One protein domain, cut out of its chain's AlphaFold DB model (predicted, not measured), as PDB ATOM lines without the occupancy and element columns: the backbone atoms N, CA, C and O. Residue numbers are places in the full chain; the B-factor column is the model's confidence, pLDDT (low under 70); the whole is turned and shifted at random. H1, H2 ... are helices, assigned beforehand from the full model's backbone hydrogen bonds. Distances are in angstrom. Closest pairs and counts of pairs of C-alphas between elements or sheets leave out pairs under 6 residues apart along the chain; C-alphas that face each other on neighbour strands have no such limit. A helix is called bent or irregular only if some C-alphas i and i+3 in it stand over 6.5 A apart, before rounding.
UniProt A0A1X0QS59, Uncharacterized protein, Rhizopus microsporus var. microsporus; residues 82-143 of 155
ATOM      1  N   ALA A  82      73.731 -15.328  94.986       83.81
ATOM      2  CA  ALA A  82      73.168 -13.977  95.047       83.81
ATOM      3  C   ALA A  82      72.335 -13.645  93.797       83.81
ATOM      4  O   ALA A  82      71.273 -13.038  93.913       83.81
ATOM      5  N   LEU A  83      72.766 -14.108  92.616       82.12
ATOM      6  CA  LEU A  83      71.993 -13.971  91.382       82.12
ATOM      7  C   LEU A  83      70.753 -14.865  91.421       82.12
ATOM      8  O   LEU A  83      69.686 -14.433  91.010       82.12
ATOM      9  N   MET A  84      70.867 -16.082  91.953       84.50
ATOM     10  CA  MET A  84      69.730 -16.995  92.092       84.50
ATOM     11  C   MET A  84      68.660 -16.421  93.031       84.50
ATOM     12  O   MET A  84      67.475 -16.474  92.713       84.50
ATOM     13  N   ASN A  85      69.077 -15.789  94.133       84.25
ATOM     14  CA  ASN A  85      68.180 -15.058  95.030       84.25
ATOM     15  C   ASN A  85      67.561 -13.832  94.347       84.25
ATOM     16  O   ASN A  85      66.360 -13.614  94.466       84.25
ATOM     17  N   MET A  86      68.341 -13.068  93.580       79.44
ATOM     18  CA  MET A  86      67.841 -11.915  92.827       79.44
ATOM     19  C   MET A  86      66.876 -12.329  91.707       79.44
ATOM     20  O   MET A  86      65.850 -11.687  91.523       79.44
ATOM     21  N   ALA A  87      67.153 -13.421  90.994       80.12
ATOM     22  CA  ALA A  87      66.296 -13.985  89.955       80.12
ATOM     23  C   ALA A  87      65.006 -14.566  90.547       80.12
ATOM     24  O   ALA A  87      63.935 -14.380  89.972       80.12
ATOM     25  N   GLN A  88      65.075 -15.199  91.722       79.25
ATOM     26  CA  GLN A  88      63.892 -15.609  92.482       79.25
ATOM     27  C   GLN A  88      63.079 -14.397  92.942       79.25
ATOM     28  O   GLN A  88      61.862 -14.404  92.794       79.25
ATOM     29  N   GLN A  89      63.731 -13.331  93.411       76.69
ATOM     30  CA  GLN A  89      63.070 -12.064  93.726       76.69
ATOM     31  C   GLN A  89      62.488 -11.391  92.484       76.69
ATOM     32  O   GLN A  89      61.437 -10.777  92.575       76.69
ATOM     33  N   MET A  90      63.118 -11.512  91.319       74.94
ATOM     34  CA  MET A  90      62.636 -10.932  90.064       74.94
ATOM     35  C   MET A  90      61.441 -11.710  89.495       74.94
ATOM     36  O   MET A  90      60.488 -11.104  89.006       74.94
ATOM     37  N   MET A  91      61.462 -13.040  89.627       79.31
ATOM     38  CA  MET A  91      60.311 -13.903  89.349       79.31
ATOM     39  C   MET A  91      59.166 -13.639  90.331       79.31
ATOM     40  O   MET A  91      58.017 -13.553  89.915       79.31
ATOM     41  N   GLN A  92      59.466 -13.457  91.618       80.06
ATOM     42  CA  GLN A  92      58.445 -13.177  92.633       80.06
ATOM     43  C   GLN A  92      57.929 -11.738  92.599       80.06
ATOM     44  O   GLN A  92      56.794 -11.495  92.995       80.06
ATOM     45  N   SER A  93      58.725 -10.775  92.131       73.94
ATOM     46  CA  SER A  93      58.341  -9.357  92.131       73.94
ATOM     47  C   SER A  93      57.424  -8.977  90.972       73.94
ATOM     48  O   SER A  93      57.046  -7.814  90.871       73.94
ATOM     49  N   GLY A  94      57.071  -9.906  90.073       74.31
ATOM     50  CA  GLY A  94      56.251  -9.590  88.896       74.31
ATOM     51  C   GLY A  94      56.919  -8.588  87.941       74.31
ATOM     52  O   GLY A  94      56.337  -8.206  86.931       74.31
ATOM     53  N   ALA A  95      58.162  -8.178  88.213       75.75
ATOM     54  CA  ALA A  95      58.958  -7.340  87.327       75.75
ATOM     55  C   ALA A  95      59.261  -8.086  86.021       75.75
ATOM     56  O   ALA A  95      59.251  -7.482  84.950       75.75
ATOM     57  N   LEU A  96      59.450  -9.411  86.103       79.38
ATOM     58  CA  LEU A  96      59.538 -10.270  84.924       79.38
ATOM     59  C   LEU A  96      58.201 -10.354  84.173       79.38
ATOM     60  O   LEU A  96      58.206 -10.343  82.950       79.38
ATOM     61  N   GLU A  97      57.074 -10.356  84.887       74.00
ATOM     62  CA  GLU A  97      55.724 -10.343  84.306       74.00
ATOM     63  C   GLU A  97      55.477  -9.040  83.527       74.00
ATOM     64  O   GLU A  97      54.987  -9.063  82.401       74.00
ATOM     65  N   GLY A  98      55.864  -7.890  84.092       75.81
ATOM     66  CA  GLY A  98      55.780  -6.585  83.428       75.81
ATOM     67  C   GLY A  98      56.751  -6.448  82.255       75.81
ATOM     68  O   GLY A  98      56.436  -5.787  81.268       75.81
ATOM     69  N   LEU A  99      57.905  -7.113  82.328       73.50
ATOM     70  CA  LEU A  99      58.854  -7.212  81.225       73.50
ATOM     71  C   LEU A  99      58.297  -8.111  80.109       73.50
ATOM     72  O   LEU A  99      58.284  -7.689  78.961       73.50
ATOM     73  N   MET A 100      57.762  -9.295  80.419       79.38
ATOM     74  CA  MET A 100      57.135 -10.195  79.437       79.38
ATOM     75  C   MET A 100      55.880  -9.593  78.799       79.38
ATOM     76  O   MET A 100      55.660  -9.778  77.605       79.38
ATOM     77  N   ASN A 101      55.089  -8.837  79.562       82.56
ATOM     78  CA  ASN A 101      53.919  -8.123  79.046       82.56
ATOM     79  C   ASN A 101      54.272  -6.814  78.328       82.56
ATOM     80  O   ASN A 101      53.390  -6.167  77.762       82.56
ATOM     81  N   ASN A 102      55.545  -6.407  78.316       78.31
ATOM     82  CA  ASN A 102      55.964  -5.231  77.576       78.31
ATOM     83  C   ASN A 102      56.106  -5.583  76.079       78.31
ATOM     84  O   ASN A 102      56.963  -6.391  75.710       78.31
ATOM     85  N   PRO A 103      55.336  -4.952  75.176       78.50
ATOM     86  CA  PRO A 103      55.399  -5.233  73.739       78.50
ATOM     87  C   PRO A 103      56.784  -4.966  73.122       78.50
ATOM     88  O   PRO A 103      57.121  -5.554  72.094       78.50
ATOM     89  N   ALA A 104      57.611  -4.116  73.741       75.31
ATOM     90  CA  ALA A 104      59.003  -3.915  73.330       75.31
ATOM     91  C   ALA A 104      59.872  -5.162  73.578       75.31
ATOM     92  O   ALA A 104      60.742  -5.491  72.771       75.31
ATOM     93  N   VAL A 105      59.596  -5.885  74.662       78.00
ATOM     94  CA  VAL A 105      60.301  -7.115  75.033       78.00
ATOM     95  C   VAL A 105      59.803  -8.278  74.201       78.00
ATOM     96  O   VAL A 105      60.625  -9.066  73.764       78.00
ATOM     97  N   ALA A 106      58.507  -8.358  73.890       76.88
ATOM     98  CA  ALA A 106      57.992  -9.367  72.963       76.88
ATOM     99  C   ALA A 106      58.691  -9.291  71.590       76.88
ATOM    100  O   ALA A 106      59.104 -10.315  71.050       76.88
ATOM    101  N   ARG A 107      58.925  -8.075  71.073       77.88
ATOM    102  CA  ARG A 107      59.684  -7.853  69.826       77.88
ATOM    103  C   ARG A 107      61.159  -8.220  69.965       77.88
ATOM    104  O   ARG A 107      61.722  -8.850  69.076       77.88
ATOM    105  N   MET A 108      61.782  -7.857  71.084       72.31
ATOM    106  CA  MET A 108      63.180  -8.195  71.359       72.31
ATOM    107  C   MET A 108      63.374  -9.702  71.546       72.31
ATOM    108  O   MET A 108      64.321 -10.259  71.011       72.31
ATOM    109  N   ALA A 109      62.464 -10.369  72.250       71.06
ATOM    110  CA  ALA A 109      62.457 -11.807  72.450       71.06
ATOM    111  C   ALA A 109      62.198 -12.540  71.134       71.06
ATOM    112  O   ALA A 109      62.875 -13.519  70.872       71.06
ATOM    113  N   GLN A 110      61.320 -12.043  70.258       70.38
ATOM    114  CA  GLN A 110      61.175 -12.577  68.897       70.38
ATOM    115  C   GLN A 110      62.463 -12.413  68.075       70.38
ATOM    116  O   GLN A 110      62.863 -13.347  67.386       70.38
ATOM    117  N   GLN A 111      63.162 -11.281  68.197       63.91
ATOM    118  CA  GLN A 111      64.449 -11.044  67.532       63.91
ATOM    119  C   GLN A 111      65.562 -11.963  68.074       63.91
ATOM    120  O   GLN A 111      66.358 -12.506  67.308       63.91
ATOM    121  N   MET A 112      65.589 -12.170  69.392       65.75
ATOM    122  CA  MET A 112      66.594 -12.976  70.087       65.75
ATOM    123  C   MET A 112      66.321 -14.482  69.934       65.75
ATOM    124  O   MET A 112      67.243 -15.267  69.739       65.75
ATOM    125  N   MET A 113      65.047 -14.887  69.932       66.56
ATOM    126  CA  MET A 113      64.578 -16.253  69.662       66.56
ATOM    127  C   MET A 113      64.699 -16.615  68.177       66.56
ATOM    128  O   MET A 113      64.872 -17.782  67.843       66.56
ATOM    129  N   SER A 114      64.713 -15.616  67.290       68.12
ATOM    130  CA  SER A 114      65.133 -15.756  65.890       68.12
ATOM    131  C   SER A 114      66.663 -15.863  65.727       68.12
ATOM    132  O   SER A 114      67.150 -15.863  64.596       68.12
ATOM    133  N   GLY A 115      67.428 -15.944  66.827       49.72
ATOM    134  CA  GLY A 115      68.886 -16.109  66.838       49.72
ATOM    135  C   GLY A 115      69.682 -14.834  66.539       49.72
ATOM    136  O   GLY A 115      70.876 -14.915  66.252       49.72
ATOM    137  N   GLY A 116      69.043 -13.660  66.576       56.88
ATOM    138  CA  GLY A 116      69.664 -12.376  66.258       56.88
ATOM    139  C   GLY A 116      70.233 -11.672  67.489       56.88
ATOM    140  O   GLY A 116      69.525 -11.462  68.475       56.88
ATOM    141  N   ALA A 117      71.504 -11.268  67.415       57.22
ATOM    142  CA  ALA A 117      72.125 -10.389  68.402       57.22
ATOM    143  C   ALA A 117      71.281  -9.110  68.601       57.22
ATOM    144  O   ALA A 117      70.740  -8.587  67.619       57.22
ATOM    145  N   PRO A 118      71.156  -8.587  69.838       56.12
ATOM    146  CA  PRO A 118      70.472  -7.320  70.064       56.12
ATOM    147  C   PRO A 118      71.142  -6.230  69.210       56.12
ATOM    148  O   PRO A 118      72.375  -6.189  69.155       56.12
ATOM    149  N   PRO A 119      70.374  -5.369  68.517       57.62
ATOM    150  CA  PRO A 119      70.960  -4.333  67.680       57.62
ATOM    151  C   PRO A 119      71.847  -3.441  68.548       57.62
ATOM    152  O   PRO A 119      71.419  -2.952  69.595       57.62
ATOM    153  N   ASN A 120      73.096  -3.249  68.124       59.84
ATOM    154  CA  ASN A 120      74.015  -2.335  68.786       59.84
ATOM    155  C   ASN A 120      73.345  -0.960  68.892       59.84
ATOM    156  O   ASN A 120      72.973  -0.366  67.879       59.84
ATOM    157  N   LEU A 121      73.221  -0.433  70.113       60.66
ATOM    158  CA  LEU A 121      72.644   0.893  70.364       60.66
ATOM    159  C   LEU A 121      73.378   1.982  69.561       60.66
ATOM    160  O   LEU A 121      72.767   2.943  69.103       60.66
ATOM    161  N   ASN A 122      74.675   1.770  69.319       57.62
ATOM    162  CA  ASN A 122      75.511   2.621  68.482       57.62
ATOM    163  C   ASN A 122      75.101   2.597  66.995       57.62
ATOM    164  O   ASN A 122      75.196   3.613  66.322       57.62
ATOM    165  N   GLU A 123      74.602   1.474  66.476       59.81
ATOM    166  CA  GLU A 123      74.076   1.363  65.106       59.81
ATOM    167  C   GLU A 123      72.685   1.999  65.012       59.81
ATOM    168  O   GLU A 123      72.385   2.749  64.093       59.81
ATOM    169  N   MET A 124      71.851   1.755  66.025       62.81
ATOM    170  CA  MET A 124      70.493   2.289  66.153       62.81
ATOM    171  C   MET A 124      70.469   3.821  66.221       62.81
ATOM    172  O   MET A 124      69.612   4.456  65.610       62.81
ATOM    173  N   MET A 125      71.440   4.423  66.906       68.12
ATOM    174  CA  MET A 125      71.572   5.878  67.010       68.12
ATOM    175  C   MET A 125      72.124   6.522  65.728       68.12
ATOM    176  O   MET A 125      71.850   7.690  65.462       68.12
ATOM    177  N   ASN A 126      72.862   5.755  64.919       71.94
ATOM    178  CA  ASN A 126      73.445   6.212  63.657       71.94
ATOM    179  C   ASN A 126      72.595   5.858  62.424       71.94
ATOM    180  O   ASN A 126      72.925   6.291  61.321       71.94
ATOM    181  N   ASN A 127      71.498   5.108  62.581       74.06
ATOM    182  CA  ASN A 127      70.659   4.699  61.457       74.06
ATOM    183  C   ASN A 127      69.542   5.738  61.185       74.06
ATOM    184  O   ASN A 127      68.635   5.903  62.010       74.06
ATOM    185  N   PRO A 128      69.550   6.440  60.034       71.00
ATOM    186  CA  PRO A 128      68.616   7.537  59.744       71.00
ATOM    187  C   PRO A 128      67.143   7.100  59.669       71.00
ATOM    188  O   PRO A 128      66.252   7.868  60.039       71.00
ATOM    189  N   GLU A 129      66.874   5.860  59.259       73.50
ATOM    190  CA  GLU A 129      65.518   5.291  59.217       73.50
ATOM    191  C   GLU A 129      64.965   5.014  60.624       73.50
ATOM    192  O   GLU A 129      63.771   5.165  60.878       73.50
ATOM    193  N   MET A 130      65.836   4.711  61.589       73.50
ATOM    194  CA  MET A 130      65.419   4.517  62.975       73.50
ATOM    195  C   MET A 130      65.143   5.845  63.680       73.50
ATOM    196  O   MET A 130      64.210   5.922  64.474       73.50
ATOM    197  N   MET A 131      65.865   6.918  63.338       74.12
ATOM    198  CA  MET A 131      65.511   8.273  63.779       74.12
ATOM    199  C   MET A 131      64.136   8.714  63.269       74.12
ATOM    200  O   MET A 131      63.428   9.424  63.984       74.12
ATOM    201  N   ARG A 132      63.731   8.289  62.065       78.44
ATOM    202  CA  ARG A 132      62.372   8.528  61.551       78.44
ATOM    203  C   ARG A 132      61.331   7.765  62.354       78.44
ATOM    204  O   ARG A 132      60.401   8.383  62.863       78.44
ATOM    205  N   MET A 133      61.553   6.473  62.566       77.56
ATOM    206  CA  MET A 133      60.652   5.636  63.356       77.56
ATOM    207  C   MET A 133      60.549   6.109  64.816       77.56
ATOM    208  O   MET A 133      59.460   6.158  65.382       77.56
ATOM    209  N   ALA A 134      61.666   6.510  65.426       73.44
ATOM    210  CA  ALA A 134      61.705   7.068  66.775       73.44
ATOM    211  C   ALA A 134      60.999   8.426  66.843       73.44
ATOM    212  O   ALA A 134      60.262   8.684  67.792       73.44
ATOM    213  N   ARG A 135      61.164   9.279  65.822       73.81
ATOM    214  CA  ARG A 135      60.442  10.552  65.708       73.81
ATOM    215  C   ARG A 135      58.939  10.323  65.573       73.81
ATOM    216  O   ARG A 135      58.177  11.033  66.215       73.81
ATOM    217  N   GLU A 136      58.508   9.339  64.797       76.06
ATOM    218  CA  GLU A 136      57.093   8.986  64.643       76.06
ATOM    219  C   GLU A 136      56.509   8.374  65.923       76.06
ATOM    220  O   GLU A 136      55.429   8.775  66.356       76.06
ATOM    221  N   ALA A 137      57.248   7.491  66.598       80.12
ATOM    222  CA  ALA A 137      56.850   6.921  67.885       80.12
ATOM    223  C   ALA A 137      56.760   7.987  68.992       80.12
ATOM    224  O   ALA A 137      55.818   7.991  69.785       80.12
ATOM    225  N   MET A 138      57.705   8.931  69.023       72.75
ATOM    226  CA  MET A 138      57.731  10.024  69.999       72.75
ATOM    227  C   MET A 138      56.642  11.068  69.720       72.75
ATOM    228  O   MET A 138      56.005  11.561  70.649       72.75
ATOM    229  N   ASN A 139      56.365  11.356  68.446       71.25
ATOM    230  CA  ASN A 139      55.272  12.245  68.049       71.25
ATOM    231  C   ASN A 139      53.891  11.592  68.289       71.25
ATOM    232  O   ASN A 139      52.934  12.276  68.648       71.25
ATOM    233  N   GLY A 140      53.794  10.260  68.209       64.94
ATOM    234  CA  GLY A 140      52.610   9.498  68.628       64.94
ATOM    235  C   GLY A 140      52.369   9.507  70.144       64.94
ATOM    236  O   GLY A 140      51.221   9.509  70.583       64.94
ATOM    237  N   MET A 141      53.432   9.581  70.951       59.81
ATOM    238  CA  MET A 141      53.341   9.634  72.417       59.81
ATOM    239  C   MET A 141      52.912  11.019  72.938       59.81
ATOM    240  O   MET A 141      52.230  11.112  73.955       59.81
ATOM    241  N   ASN A 142      53.268  12.098  72.228       57.59
ATOM    242  CA  ASN A 142      52.929  13.472  72.621       57.59
ATOM    243  C   ASN A 142      51.448  13.834  72.376       57.59
ATOM    244  O   ASN A 142      50.907  14.719  73.033       57.59
ATOM    245  N   ASN A 143      50.764  13.126  71.472       54.75
ATOM    246  CA  ASN A 143      49.357  13.391  71.149       54.75
ATOM    247  C   ASN A 143      48.349  12.692  72.080       54.75
ATOM    248  O   ASN A 143      47.173  13.051  72.068       54.75
TER     249      ASN A 143
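What this domain is: This is residues 82 to 143 of the 155 residues of an uncharacterized protein of Rhizopus microsporus var. microsporus (UniProt A0A1X0QS59). The printed part is an open, winding line of helices with no shared core: H1 runs one way, short H2 makes the turn, H3 runs roughly back, and beyond the bare link of residues 114 to 120 short H4 makes a second turn into the long H5. H1 lies at one end of the longest axis and H5 at the other, with H3 between them, and the helices meet only as corners, H1 with H2, H2 with H3, and H4 with H5. The printed part has 62 residues with five named helices, in the order H1, H2, H3, H4, H5, and no named strand; its class is all helix. The whole is only just loose, close to extended, with a radius of gyration of the C-alphas of 15.6 A, and its C-alphas span 42 by 31 by 20 A along their three main axes.

Where its parts are: H1 holds residues 82 to 92 and begins at C-alpha 82, at (73.168, -13.977, 95.047); from there to C-alpha 92 is 14.9 A. H2 follows as residues 95 to 100, six residues, 8.6 A from first to last C-alpha. H3 is residues 103 to 113, from Pro 103 to Met 113, and is 14.9 A long; its C-alpha 103 stands at (55.399, -5.233, 73.739). H4 is residues 121 to 126, again six residues and 8.6 A from first to last C-alpha. H5, the longest helix by residues with 15, holds residues 128 to 142 and is 21.1 A long; it ends at C-alpha 142, at (52.929, 13.472, 72.621). No helix is bent or irregular.

How they stand to each other: H1 and H2 are close but not clearly touching, the closest C-alphas being those of Met 90 and Leu 96, 6.0 A apart. They run the same way at a steep tilt of 69 degrees, only just short of about perpendicular. H2 and H3 are likewise close but not clearly touching, with the C-alphas of Leu 99 and Val 105 the closest at 6.4 A. These two also run the same way, at a steep tilt of 69.9 degrees, only just short of about perpendicular. H3 and H4 are apart, although they follow each other in the chain. H4 and H5 are close but not clearly touching; their closest C-alphas are those of Met 124 and Met 130, 6.4 A apart, and their lines stand about perpendicular, at 80 degrees. Among the other pairs that are apart are H1 and H3, H2 and H4, and H3 and H5. In H1, H2, H3, H4 and H5, every pair of O i and N i+4 is within hydrogen-bond range.

The domain as a whole: The C-alphas of Ala 82 and Asn 143, the first and last printed, are also the two farthest apart, at 43.4 A. The printed part has no cut. The links from H1 to H2, from H2 to H3 and from H4 to H5 are tight, while the seven residues between H3 and H4 make a short link; there is no long link. Four stretches stand free: residues 88 to 95, of which 88 to 92 belong to H1; residues 101 to 107, of which 103 to 107 belong to H3; residues 126 to 133, of which 128 to 133 belong to H5; and residues 135 to 143, of which 135 to 142 belong to H5. H3 has its centre nearest to the mean of the C-alphas, at 6.9 A, and H1 has its centre farthest from it, at 20.3 A. The mean pLDDT of the printed part of this predicted model is 71.6. Confidence is low, under 70, in residues 111 to 125 and 140 to 143, and H4 has a mean of 63.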